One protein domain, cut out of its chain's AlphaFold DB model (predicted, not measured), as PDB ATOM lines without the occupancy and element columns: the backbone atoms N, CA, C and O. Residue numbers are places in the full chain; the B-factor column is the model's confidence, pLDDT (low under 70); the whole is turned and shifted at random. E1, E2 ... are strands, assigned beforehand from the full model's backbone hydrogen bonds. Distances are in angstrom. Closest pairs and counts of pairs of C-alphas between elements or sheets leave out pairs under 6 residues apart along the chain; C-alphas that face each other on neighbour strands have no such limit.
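Overview. This is residues 25 to 73 and 216 to 258 of the 493 residues of an uncharacterized protein of Caenorhabditis elegans (UniProt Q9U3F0). Two twisted sheets of four strands, E1 to E4 and E5 to E8, are set face to face as a small sandwich, and they also come close to each other at both edges, E1 by E5 and E4 by E8. Each sheet is a run of strand hairpins, and the stretches after E4 and after E8, residues 66 to 73 and 251 to 258, extend toward opposite ends of the longest axis. The printed part has 92 residues with eight named strands, E1 to E8 in order along the chain, and no named helix; the class is all strand, though under half of the residues, 44 of 92, are in named elements. The sheets run E1 E2 E3 E4 and E5 E6 E7 E8, both antiparallel. The whole is compact, with a radius of gyration of the C-alphas of 13.4 A and spans of 40 by 33 by 20 A.

Along the chain. In the first sheet E1 is residues 29 to 33, beginning at C-alpha 29 (92.646, 148.031, 127.336) and 13.4 A long. E2 is residues 40 to 45, 16.1 A; E3 is residues 51 to 57, 19.1 A; E4 is residues 62 to 65, 10.2 A. In the second sheet E5 is residues 216 to 218, 6.9 A, beginning at C-alpha 216 (92.370, 140.503, 127.691). E6 is residues 224 to 230, 18.9 A. E7, residues 235 to 242, is the longest strand by residues and measures 22.3 A. E8 is residues 247 to 250, 9.9 A, and ends at C-alpha 250 (80.589, 139.472, 135.618).

Arrangement. The sheet E1 E2 E3 E4 is a meander, each strand the antiparallel neighbour of the one before, and it is strongly twisted, its strands' lines turning by 102 degrees from edge to edge. E1 and E4 are its edge strands. In the hairpin E1 and E2, N 32 and O 41 are within hydrogen-bond range at 2.8 A. In the hairpin E2 and E3, N 54 and O 42 are at 2.8 A. In the hairpin E3 and E4, N 55 and O 64 are at 2.9 A. The pairing of E3 is staggered: its residues 51 to 54 pair with E2 and its residues 54 to 57 with E4. The sheet E5 E6 E7 E8 is a second meander, with E5 and E8 as edge strands, and its strands' lines turn by 103 degrees. In the hairpin E5 and E6, N 225 and O 217 are within hydrogen-bond range at 2.8 A. In the hairpin E6 and E7, N 239 and O 226 are at 2.8 A, and in the hairpin E7 and E8, N 240 and O 249 are at 3.0 A. The two sheets form a sandwich, two sheets face to face: the parts that face each other are 9.9 A centre to centre, with best planes 23 degrees apart. The closest C-alphas of E1 and E5 are those of Trp 29 and Ile 216, 7.5 A apart. The closest of E4 and E8 are those of Phe 63 and Phe 248, 6.4 A apart. Between E3 and E6 the closest C-alphas are those of Phe 56 and Val 228, 7.5 A apart. Among the pairs that are apart are E2 and E7, and E1 and E8.

Size, cuts and confidence. The two C-alphas farthest apart are those of Ser 69 and Ser 257, 41.2 A. Residues 74 to 215 are cut out and not printed, and C-alphas 73 and 216 are 21.9 A apart across the cut; the link from E4 to E5 runs across it. Of the links that are printed whole, E1 to E2 is short and the others are tight. The mean pLDDT of the printed part is 87.7, and this predicted model is under 70 at residue 25, residue 222 and residues 255 to 258.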
ATOM      1  N   ARG A  25      82.923 153.676 120.338       63.91
ATOM      2  CA  ARG A  25      84.372 153.502 120.226       63.91
ATOM      3  C   ARG A  25      84.738 152.157 120.835       63.91
ATOM      4  O   ARG A  25      84.310 151.841 121.944       63.91
ATOM      5  N   LEU A  26      85.537 151.370 120.114       73.19
ATOM      6  CA  LEU A  26      86.129 150.154 120.667       73.19
ATOM      7  C   LEU A  26      87.003 150.539 121.863       73.19
ATOM      8  O   LEU A  26      87.934 151.335 121.731       73.19
ATOM      9  N   LEU A  27      86.684 149.980 123.027       84.81
ATOM     10  CA  LEU A  27      87.463 150.205 124.233       84.81
ATOM     11  C   LEU A  27      88.831 149.546 124.092       84.81
ATOM     12  O   LEU A  27      88.931 148.339 123.848       84.81
ATOM     13  N   LYS A  28      89.882 150.343 124.280       91.19
ATOM     14  CA  LYS A  28      91.258 149.863 124.301       91.19
ATOM     15  C   LYS A  28      91.697 149.666 125.748       91.19
ATOM     16  O   LYS A  28      91.578 150.567 126.575       91.19
ATOM     17  N   TRP A  29      92.214 148.475 126.017       94.53
ATOM     18  CA  TRP A  29      92.646 148.031 127.336       94.53
ATOM     19  C   TRP A  29      94.120 147.648 127.304       94.53
ATOM     20  O   TRP A  29      94.649 147.233 126.270       94.53
ATOM     21  N   THR A  30      94.806 147.773 128.431       95.12
ATOM     22  CA  THR A  30      96.185 147.295 128.588       95.12
ATOM     23  C   THR A  30      96.392 146.773 130.000       95.12
ATOM     24  O   THR A  30      95.856 147.336 130.947       95.12
ATOM     25  N   ILE A  31      97.154 145.691 130.142       96.12
ATOM     26  CA  ILE A  31      97.562 145.177 131.451       96.12
ATOM     27  C   ILE A  31      98.827 145.923 131.873       96.12
ATOM     28  O   ILE A  31      99.770 146.042 131.093       96.12
ATOM     29  N   PHE A  32      98.845 146.419 133.102       94.69
ATOM     30  CA  PHE A  32      99.963 147.148 133.685       94.69
ATOM     31  C   PHE A  32     100.349 146.537 135.034       94.69
ATOM     32  O   PHE A  32      99.579 145.784 135.629       94.69
ATOM     33  N   LYS A  33     101.555 146.833 135.521       94.56
ATOM     34  CA  LYS A  33     101.989 146.470 136.874       94.56
ATOM     35  C   LYS A  33     102.306 147.749 137.632       94.56
ATOM     36  O   LYS A  33     103.239 148.459 137.266       94.56
ATOM     37  N   CYS A  34     101.546 148.035 138.683       94.16
ATOM     38  CA  CYS A  34     101.795 149.191 139.531       94.16
ATOM     39  C   CYS A  34     103.175 149.061 140.194       94.16
ATOM     40  O   CYS A  34     103.449 148.102 140.916       94.16
ATOM     41  N   SER A  35     104.063 150.029 139.961       92.00
ATOM     42  CA  SER A  35     105.432 149.995 140.494       92.00
ATOM     43  C   SER A  35     105.495 150.134 142.014       92.00
ATOM     44  O   SER A  35     106.439 149.615 142.611       92.00
ATOM     45  N   PHE A  36     104.509 150.800 142.620       90.07
ATOM     46  CA  PHE A  36     104.438 151.048 144.060       90.07
ATOM     47  C   PHE A  36     103.860 149.846 144.803       90.07
ATOM     48  O   PHE A  36     104.538 149.271 145.646       90.07
ATOM     49  N   MET A  37     102.652 149.413 144.430       88.88
ATOM     50  CA  MET A  37     101.962 148.311 145.115       88.88
ATOM     51  C   MET A  37     102.376 146.921 144.609       88.88
ATOM     52  O   MET A  37     102.041 145.920 145.223       88.88
ATOM     53  N   LYS A  38     103.106 146.837 143.486       90.48
ATOM     54  CA  LYS A  38     103.508 145.586 142.804       90.48
ATOM     55  C   LYS A  38     102.346 144.702 142.324       90.48
ATOM     56  O   LYS A  38     102.603 143.587 141.873       90.48
ATOM     57  N   ILE A  39     101.123 145.226 142.320       91.10
ATOM     58  CA  ILE A  39      99.893 144.563 141.862       91.10
ATOM     59  C   ILE A  39      99.713 144.749 140.347       91.10
ATOM     60  O   ILE A  39     100.144 145.761 139.776       91.10
ATOM     61  N   ARG A  40      99.097 143.767 139.677       93.94
ATOM     62  CA  ARG A  40      98.699 143.887 138.269       93.94
ATOM     63  C   ARG A  40      97.355 144.603 138.154       93.94
ATOM     64  O   ARG A  40      96.395 144.275 138.835       93.94
ATOM     65  N   THR A  41      97.281 145.555 137.238       95.60
ATOM     66  CA  THR A  41      96.103 146.393 137.002       95.60
ATOM     67  C   THR A  41      95.694 146.327 135.536       95.60
ATOM     68  O   THR A  41      96.512 146.046 134.656       95.60
ATOM     69  N   ILE A  42      94.442 146.653 135.245       95.91
ATOM     70  CA  ILE A  42      93.959 146.922 133.886       95.91
ATOM     71  C   ILE A  42      93.799 148.431 133.697       95.91
ATOM     72  O   ILE A  42      93.236 149.109 134.547       95.91
ATOM     73  N   GLY A  43      94.312 148.973 132.598       95.81
ATOM     74  CA  GLY A  43      94.171 150.381 132.233       95.81
ATOM     75  C   GLY A  43      93.185 150.555 131.085       95.81
ATOM     76  O   GLY A  43      93.372 149.957 130.019       95.81
ATOM     77  N   LEU A  44      92.164 151.384 131.294       94.47
ATOM     78  CA  LEU A  44      91.261 151.872 130.255       94.47
ATOM     79  C   LEU A  44      91.880 153.093 129.570       94.47
ATOM     80  O   LEU A  44      92.204 154.072 130.237       94.47
ATOM     81  N   HIS A  45      92.042 153.043 128.246       93.30
ATOM     82  CA  HIS A  45      92.571 154.164 127.459       93.30
ATOM     83  C   HIS A  45      91.492 155.213 127.200       93.30
ATOM     84  O   HIS A  45      90.486 154.919 126.549       93.30
ATOM     85  N   HIS A  46      91.748 156.446 127.634       90.52
ATOM     86  CA  HIS A  46      90.922 157.603 127.302       90.52
ATOM     87  C   HIS A  46      91.420 158.294 126.021       90.52
ATOM     88  O   HIS A  46      92.593 158.168 125.654       90.52
ATOM     89  N   PRO A  47      90.545 159.024 125.296       85.83
ATOM     90  CA  PRO A  47      90.900 159.665 124.025       85.83
ATOM     91  C   PRO A  47      92.043 160.680 124.093       85.83
ATOM     92  O   PRO A  47      92.670 160.950 123.075       85.83
ATOM     93  N   ASP A  48      92.294 161.251 125.265       87.97
ATOM     94  CA  ASP A  48      93.365 162.214 125.508       87.97
ATOM     95  C   ASP A  48      94.700 161.557 125.905       87.97
ATOM     96  O   ASP A  48      95.661 162.249 126.230       87.97
ATOM     97  N   GLY A  49      94.762 160.221 125.882       91.00
ATOM     98  CA  GLY A  49      95.951 159.438 126.201       91.00
ATOM     99  C   GLY A  49      96.122 159.101 127.682       91.00
ATOM    100  O   GLY A  49      97.038 158.346 128.009       91.00
ATOM    101  N   ARG A  50      95.259 159.598 128.581       93.49
ATOM    102  CA  ARG A  50      95.281 159.187 129.994       93.49
ATOM    103  C   ARG A  50      94.745 157.764 130.162       93.49
ATOM    104  O   ARG A  50      93.947 157.271 129.359       93.49
ATOM    105  N   LEU A  51      95.187 157.109 131.233       94.03
ATOM    106  CA  LEU A  51      94.729 155.780 131.627       94.03
ATOM    107  C   LEU A  51      93.990 155.864 132.956       94.03
ATOM    108  O   LEU A  51      94.479 156.486 133.897       94.03
ATOM    109  N   TYR A  52      92.835 155.210 133.029       94.11
ATOM    110  CA  TYR A  52      92.136 154.974 134.285       94.11
ATOM    111  C   TYR A  52      92.315 153.506 134.671       94.11
ATOM    112  O   TYR A  52      91.971 152.606 133.898       94.11
ATOM    113  N   PHE A  53      92.940 153.265 135.823       95.55
ATOM    114  CA  PHE A  53      93.350 151.928 136.236       95.55
ATOM    115  C   PHE A  53      92.339 151.289 137.182       95.55
ATOM    116  O   PHE A  53      91.821 151.934 138.091       95.55
ATOM    117  N   PHE A  54      92.133 149.991 137.004       95.66
ATOM    118  CA  PHE A  54      91.368 149.146 137.906       95.66
ATOM    119  C   PHE A  54      92.217 147.961 138.354       95.66
ATOM    120  O   PHE A  54      93.090 147.484 137.621       95.66
ATOM    121  N   GLU A  55      91.923 147.459 139.539       94.69
ATOM    122  CA  GLU A  55      92.474 146.225 140.083       94.69
ATOM    123  C   GLU A  55      91.340 145.273 140.448       94.69
ATOM    124  O   GLU A  55      90.188 145.684 140.606       94.69
ATOM    125  N   PHE A  56      91.647 143.984 140.516       94.44
ATOM    126  CA  PHE A  56      90.664 142.983 140.891       94.44
ATOM    127  C   PHE A  56      90.711 142.754 142.399       94.44
ATOM    128  O   PHE A  56      91.746 142.367 142.932       94.44
ATOM    129  N   CYS A  57      89.588 142.970 143.077       91.74
ATOM    130  CA  CYS A  57      89.447 142.689 144.499       91.74
ATOM    131  C   CYS A  57      88.939 141.251 144.673       91.74
ATOM    132  O   CYS A  57      87.771 140.976 144.376       91.74
ATOM    133  N   GLN A  58      89.795 140.346 145.166       87.39
ATOM    134  CA  GLN A  58      89.456 138.923 145.329       87.39
ATOM    135  C   GLN A  58      88.282 138.729 146.301       87.39
ATOM    136  O   GLN A  58      87.383 137.938 146.028       87.39
ATOM    137  N   GLY A  59      88.232 139.497 147.395       85.42
ATOM    138  CA  GLY A  59      87.157 139.390 148.392       85.42
ATOM    139  C   GLY A  59      85.762 139.741 147.856       85.42
ATOM    140  O   GLY A  59      84.768 139.160 148.289       85.42
ATOM    141  N   LYS A  60      85.674 140.662 146.885       87.01
ATOM    142  CA  LYS A  60      84.404 141.102 146.280       87.01
ATOM    143  C   LYS A  60      84.111 140.451 144.926       87.01
ATOM    144  O   LYS A  60      83.072 140.753 144.343       87.01
ATOM    145  N   ASP A  61      85.020 139.619 144.409       88.45
ATOM    146  CA  ASP A  61      84.979 139.068 143.049       88.45
ATOM    147  C   ASP A  61      84.577 140.144 142.008       88.45
ATOM    148  O   ASP A  61      83.669 139.963 141.190       88.45
ATOM    149  N   THR A  62      85.213 141.319 142.054       92.69
ATOM    150  CA  THR A  62      84.931 142.415 141.114       92.69
ATOM    151  C   THR A  62      86.132 143.333 140.922       92.69
ATOM    152  O   THR A  62      87.054 143.373 141.735       92.69
ATOM    153  N   PHE A  63      86.106 144.093 139.834       94.61
ATOM    154  CA  PHE A  63      87.076 145.147 139.586       94.61
ATOM    155  C   PHE A  63      86.679 146.428 140.314       94.61
ATOM    156  O   PHE A  63      85.529 146.871 140.249       94.61
ATOM    157  N   VAL A  64      87.659 147.046 140.959       92.86
ATOM    158  CA  VAL A  64      87.536 148.330 141.649       92.86
ATOM    159  C   VAL A  64      88.585 149.305 141.112       92.86
ATOM    160  O   VAL A  64      89.599 148.863 140.563       92.86
ATOM    161  N   PRO A  65      88.362 150.627 141.209       92.72
ATOM    162  CA  PRO A  65      89.385 151.606 140.859       92.72
ATOM    163  C   PRO A  65      90.682 151.352 141.634       92.72
ATOM    164  O   PRO A  65      90.650 151.123 142.840       92.72
ATOM    165  N   HIS A  66      91.816 151.394 140.941       93.29
ATOM    166  CA  HIS A  66      93.122 151.197 141.561       93.29
ATOM    167  C   HIS A  66      93.529 152.446 142.350       93.29
ATOM    168  O   HIS A  66      93.665 153.535 141.788       93.29
ATOM    169  N   VAL A  67      93.763 152.278 143.649       90.94
ATOM    170  CA  VAL A  67      94.014 153.382 144.582       90.94
ATOM    171  C   VAL A  67      95.520 153.577 144.772       90.94
ATOM    172  O   VAL A  67      96.136 153.013 145.671       90.94
ATOM    173  N   CYS A  68      96.149 154.365 143.898       91.38
ATOM    174  CA  CYS A  68      97.581 154.667 143.978       91.38
ATOM    175  C   CYS A  68      97.873 156.083 143.482       91.38
ATOM    176  O   CYS A  68      97.581 156.411 142.332       91.38
ATOM    177  N   SER A  69      98.531 156.896 144.310       89.23
ATOM    178  CA  SER A  69      98.847 158.298 143.997       89.23
ATOM    179  C   SER A  69      99.676 158.481 142.722       89.23
ATOM    180  O   SER A  69      99.553 159.504 142.058       89.23
ATOM    181  N   ALA A  70     100.493 157.494 142.348       90.74
ATOM    182  CA  ALA A  70     101.306 157.546 141.135       90.74
ATOM    183  C   ALA A  70     100.607 157.015 139.876       90.74
ATOM    184  O   ALA A  70     101.086 157.247 138.767       90.74
ATOM    185  N   CYS A  71      99.523 156.252 140.029       92.42
ATOM    186  CA  CYS A  71      98.790 155.671 138.904       92.42
ATOM    187  C   CYS A  71      97.490 156.419 138.611       92.42
ATOM    188  O   CYS A  71      96.996 156.342 137.489       92.42
ATOM    189  N   LEU A  72      96.929 157.123 139.596       89.70
ATOM    190  CA  LEU A  72      95.689 157.860 139.418       89.70
ATOM    191  C   LEU A  72      95.874 159.024 138.438       89.70
ATOM    192  O   LEU A  72      96.806 159.819 138.586       89.70
ATOM    193  N   PRO A  73      94.983 159.159 137.444       92.33
ATOM    194  CA  PRO A  73      94.982 160.334 136.596       92.33
ATOM    195  C   PRO A  73      94.527 161.555 137.400       92.33
ATOM    196  O   PRO A  73      93.601 161.475 138.204       92.33
ATOM    197  N   ILE A 216      93.339 139.759 128.505       92.30
ATOM    198  CA  ILE A 216      92.370 140.503 127.691       92.30
ATOM    199  C   ILE A 216      92.070 139.640 126.471       92.30
ATOM    200  O   ILE A 216      92.984 139.283 125.731       92.30
ATOM    201  N   LYS A 217      90.798 139.291 126.267       87.97
ATOM    202  CA  LYS A 217      90.350 138.505 125.111       87.97
ATOM    203  C   LYS A 217      89.257 139.257 124.365       87.97
ATOM    204  O   LYS A 217      88.291 139.720 124.975       87.97
ATOM    205  N   THR A 218      89.372 139.316 123.046       85.21
ATOM    206  CA  THR A 218      88.310 139.812 122.165       85.21
ATOM    207  C   THR A 218      87.550 138.614 121.618       85.21
ATOM    208  O   THR A 218      88.159 137.717 121.041       85.21
ATOM    209  N   CYS A 219      86.233 138.559 121.823       78.04
ATOM    210  CA  CYS A 219      85.428 137.506 121.205       78.04
ATOM    211  C   CYS A 219      85.119 137.832 119.737       78.04
ATOM    212  O   CYS A 219      85.237 138.981 119.310       78.04
ATOM    213  N   SER A 220      84.642 136.843 118.977       75.46
ATOM    214  CA  SER A 220      84.262 137.008 117.563       75.46
ATOM    215  C   SER A 220      83.172 138.060 117.319       75.46
ATOM    216  O   SER A 220      83.067 138.590 116.220       75.46
ATOM    217  N   ALA A 221      82.398 138.429 118.346       74.42
ATOM    218  CA  ALA A 221      81.445 139.539 118.287       74.42
ATOM    219  C   ALA A 221      82.101 140.925 118.489       74.42
ATOM    220  O   ALA A 221      81.403 141.889 118.801       74.42
ATOM    221  N   ASN A 222      83.432 141.029 118.379       69.93
ATOM    222  CA  ASN A 222      84.230 142.237 118.631       69.93
ATOM    223  C   ASN A 222      84.007 142.862 120.019       69.93
ATOM    224  O   ASN A 222      84.213 144.059 120.219       69.93
ATOM    225  N   ARG A 223      83.598 142.052 121.002       78.79
ATOM    226  CA  ARG A 223      83.490 142.497 122.394       78.79
ATOM    227  C   ARG A 223      84.780 142.155 123.118       78.79
ATOM    228  O   ARG A 223      85.118 140.980 123.269       78.79
ATOM    229  N   THR A 224      85.470 143.179 123.601       87.42
ATOM    230  CA  THR A 224      86.593 142.999 124.519       87.42
ATOM    231  C   THR A 224      86.055 142.539 125.871       87.42
ATOM    232  O   THR A 224      85.137 143.140 126.432       87.42
ATOM    233  N   SER A 225      86.615 141.449 126.379       89.69
ATOM    234  CA  SER A 225      86.349 140.909 127.707       89.69
ATOM    235  C   SER A 225      87.647 140.828 128.488       89.69
ATOM    236  O   SER A 225      88.703 140.504 127.936       89.69
ATOM    237  N   ILE A 226      87.556 141.117 129.775       92.96
ATOM    238  CA  ILE A 226      88.678 141.026 130.696       92.96
ATOM    239  C   ILE A 226      88.488 139.760 131.506       92.96
ATOM    240  O   ILE A 226      87.417 139.519 132.054       92.96
ATOM    241  N   HIS A 227      89.514 138.928 131.519       91.97
ATOM    242  CA  HIS A 227      89.526 137.653 132.209       91.97
ATOM    243  C   HIS A 227      90.486 137.784 133.379       91.97
ATOM    244  O   HIS A 227      91.620 138.221 133.193       91.97
ATOM    245  N   VAL A 228      90.040 137.408 134.568       93.06
ATOM    246  CA  VAL A 228      90.850 137.429 135.785       93.06
ATOM    247  C   VAL A 228      90.799 136.075 136.460       93.06
ATOM    248  O   VAL A 228      89.729 135.480 136.571       93.06
ATOM    249  N   PHE A 229      91.951 135.556 136.865       90.12
ATOM    250  CA  PHE A 229      92.014 134.276 137.547       90.12
ATOM    251  C   PHE A 229      91.537 134.430 138.996       90.12
ATOM    252  O   PHE A 229      92.155 135.129 139.800       90.12
ATOM    253  N   SER A 230      90.430 133.771 139.334       88.36
ATOM    254  CA  SER A 230      89.911 133.734 140.700       88.36
ATOM    255  C   SER A 230      90.482 132.513 141.407       88.36
ATOM    256  O   SER A 230      90.116 131.377 141.096       88.36
ATOM    257  N   LYS A 231      91.353 132.747 142.393       83.67
ATOM    258  CA  LYS A 231      91.937 131.679 143.223       83.67
ATOM    259  C   LYS A 231      90.854 130.899 143.970       83.67
ATOM    260  O   LYS A 231      90.929 129.685 144.085       83.67
ATOM    261  N   LYS A 232      89.783 131.590 144.378       81.11
ATOM    262  CA  LYS A 232      88.621 130.996 145.050       81.11
ATOM    263  C   LYS A 232      87.908 129.956 144.188       81.11
ATOM    264  O   LYS A 232      87.420 128.963 144.721       81.11
ATOM    265  N   THR A 233      87.779 130.199 142.886       82.01
ATOM    266  CA  THR A 233      87.021 129.321 141.976       82.01
ATOM    267  C   THR A 233      87.909 128.437 141.102       82.01
ATOM    268  O   THR A 233      87.395 127.548 140.430       82.01
ATOM    269  N   GLY A 234      89.223 128.674 141.086       81.77
ATOM    270  CA  GLY A 234      90.182 127.961 140.243       81.77
ATOM    271  C   GLY A 234      89.986 128.178 138.743       81.77
ATOM    272  O   GLY A 234      90.533 127.426 137.942       81.77
ATOM    273  N   ARG A 235      89.206 129.191 138.349       84.92
ATOM    274  CA  ARG A 235      88.890 129.506 136.951       84.92
ATOM    275  C   ARG A 235      89.050 130.990 136.664       84.92
ATOM    276  O   ARG A 235      89.049 131.833 137.563       84.92
ATOM    277  N   TYR A 236      89.127 131.308 135.378       88.29
ATOM    278  CA  TYR A 236      89.021 132.686 134.924       88.29
ATOM    279  C   TYR A 236      87.573 133.168 135.017       88.29
ATOM    280  O   TYR A 236      86.667 132.580 134.425       88.29
ATOM    281  N   LEU A 237      87.373 134.265 135.735       90.14
ATOM    282  CA  LEU A 237      86.149 135.044 135.703       90.14
ATOM    283  C   LEU A 237      86.221 136.037 134.545       90.14
ATOM    284  O   LEU A 237      87.243 136.689 134.327       90.14
ATOM    285  N   LYS A 238      85.127 136.155 133.800       90.45
ATOM    286  CA  LYS A 238      84.999 137.023 132.632       90.45
ATOM    287  C   LYS A 238      84.182 138.256 132.986       90.45
ATOM    288  O   LYS A 238      83.061 138.131 133.471       90.45
ATOM    289  N   TYR A 239      84.700 139.429 132.650       92.33
ATOM    290  CA  TYR A 239      84.031 140.707 132.854       92.33
ATOM    291  C   TYR A 239      83.914 141.498 131.557       92.33
ATOM    292  O   TYR A 239      84.811 141.497 130.704       92.33
ATOM    293  N   HIS A 240      82.810 142.230 131.452       90.74
ATOM    294  CA  HIS A 240      82.628 143.293 130.477       90.74
ATOM    295  C   HIS A 240      82.477 144.625 131.201       90.74
ATOM    296  O   HIS A 240      81.731 144.737 132.171       90.74
ATOM    297  N   TYR A 241      83.184 145.636 130.707       91.27
ATOM    298  CA  TYR A 241      83.037 146.997 131.192       91.27
ATOM    299  C   TYR A 241      81.850 147.664 130.505       91.27
ATOM    300  O   TYR A 241      81.795 147.739 129.274       91.27
ATOM    301  N   VAL A 242      80.909 148.158 131.299       88.13
ATOM    302  CA  VAL A 242      79.785 148.948 130.811       88.13
ATOM    303  C   VAL A 242      80.180 150.408 130.880       88.13
ATOM    304  O   VAL A 242      80.189 151.016 131.946       88.13
ATOM    305  N   ILE A 243      80.484 150.974 129.712       84.28
ATOM    306  CA  ILE A 243      80.952 152.358 129.604       84.28
ATOM    307  C   ILE A 243      79.975 153.357 130.213       84.28
ATOM    308  O   ILE A 243      80.395 154.351 130.768       84.28
ATOM    309  N   ASN A 244      78.681 153.072 130.170       78.30
ATOM    310  CA  ASN A 244      77.674 154.006 130.640       78.30
ATOM    311  C   ASN A 244      77.498 154.032 132.171       78.30
ATOM    312  O   ASN A 244      76.850 154.937 132.685       78.30
ATOM    313  N   THR A 245      77.997 153.023 132.885       85.10
ATOM    314  CA  THR A 245      77.902 152.930 134.353       85.10
ATOM    315  C   THR A 245      79.273 152.893 135.019       85.10
ATOM    316  O   THR A 245      79.358 152.697 136.232       85.10
ATOM    317  N   GLY A 246      80.353 152.973 134.237       87.47
ATOM    318  CA  GLY A 246      81.722 152.843 134.727       87.47
ATOM    319  C   GLY A 246      81.986 151.550 135.503       87.47
ATOM    320  O   GLY A 246      82.834 151.524 136.394       87.47
ATOM    321  N   SER A 247      81.202 150.498 135.245       91.10
ATOM    322  CA  SER A 247      81.141 149.310 136.100       91.10
ATOM    323  C   SER A 247      81.433 148.035 135.323       91.10
ATOM    324  O   SER A 247      81.133 147.918 134.132       91.10
ATOM    325  N   PHE A 248      82.003 147.052 136.014       93.31
ATOM    326  CA  PHE A 248      82.266 145.731 135.463       93.31
ATOM    327  C   PHE A 248      81.116 144.784 135.782       93.31
ATOM    328  O   PHE A 248      80.740 144.616 136.938       93.31
ATOM    329  N   ILE A 249      80.585 144.132 134.753       91.15
ATOM    330  CA  ILE A 249      79.590 143.073 134.904       91.15
ATOM    331  C   ILE A 249      80.297 141.736 134.737       91.15
ATOM    332  O   ILE A 249      80.953 141.506 133.718       91.15
ATOM    333  N   ASN A 250      80.146 140.855 135.726       90.79
ATOM    334  CA  ASN A 250      80.589 139.472 135.618       90.79
ATOM    335  C   ASN A 250      79.695 138.740 134.610       90.79
ATOM    336  O   ASN A 250      78.494 138.580 134.814       90.79
ATOM    337  N   THR A 251      80.290 138.291 133.514       86.82
ATOM    338  CA  THR A 251      79.614 137.559 132.443       86.82
ATOM    339  C   THR A 251      80.100 136.123 132.330       86.82
ATOM    340  O   THR A 251      79.980 135.521 131.267       86.82
ATOM    341  N   SER A 252      80.685 135.570 133.392       80.53
ATOM    342  CA  SER A 252      81.160 134.178 133.414       80.53
ATOM    343  C   SER A 252      80.019 133.173 133.243       80.53
ATOM    344  O   SER A 252      80.237 132.105 132.686       80.53
ATOM    345  N   ASN A 253      78.808 133.540 133.679       74.54
ATOM    346  CA  ASN A 253      77.597 132.718 133.560       74.54
ATOM    347  C   ASN A 253      76.723 133.106 132.355       74.54
ATOM    348  O   ASN A 253      75.653 132.537 132.168       74.54
ATOM    349  N   LEU A 254      77.121 134.116 131.575       73.54
ATOM    350  CA  LEU A 254      76.401 134.476 130.358       73.54
ATOM    351  C   LEU A 254      76.952 133.637 129.211       73.54
ATOM    352  O   LEU A 254      78.062 133.889 128.733       73.54
ATOM    353  N   ASP A 255      76.144 132.678 128.764       60.83
ATOM    354  CA  ASP A 255      76.412 131.857 127.590       60.83
ATOM    355  C   ASP A 255      76.478 132.751 126.352       60.83
ATOM    356  O   ASP A 255      75.493 133.065 125.682       60.83
ATOM    357  N   CYS A 256      77.683 133.204 126.031       69.78
ATOM    358  CA  CYS A 256      77.952 133.648 124.685       69.78
ATOM    359  C   CYS A 256      78.014 132.381 123.838       69.78
ATOM    360  O   CYS A 256      78.904 131.561 124.043       69.78
ATOM    361  N   SER A 257      77.125 132.254 122.854       68.58
ATOM    362  CA  SER A 257      77.126 131.137 121.896       68.58
ATOM    363  C   SER A 257      78.491 130.892 121.233       68.58
ATOM    364  O   SER A 257      78.771 129.786 120.786       68.58
ATOM    365  N   ASN A 258      79.362 131.909 121.214       68.13
ATOM    366  CA  ASN A 258      80.718 131.843 120.668       68.13
ATOM    367  C   ASN A 258      81.825 131.665 121.727       68.13
ATOM    368  O   ASN A 258      82.987 131.527 121.360       68.13
TER     369      ASN A 258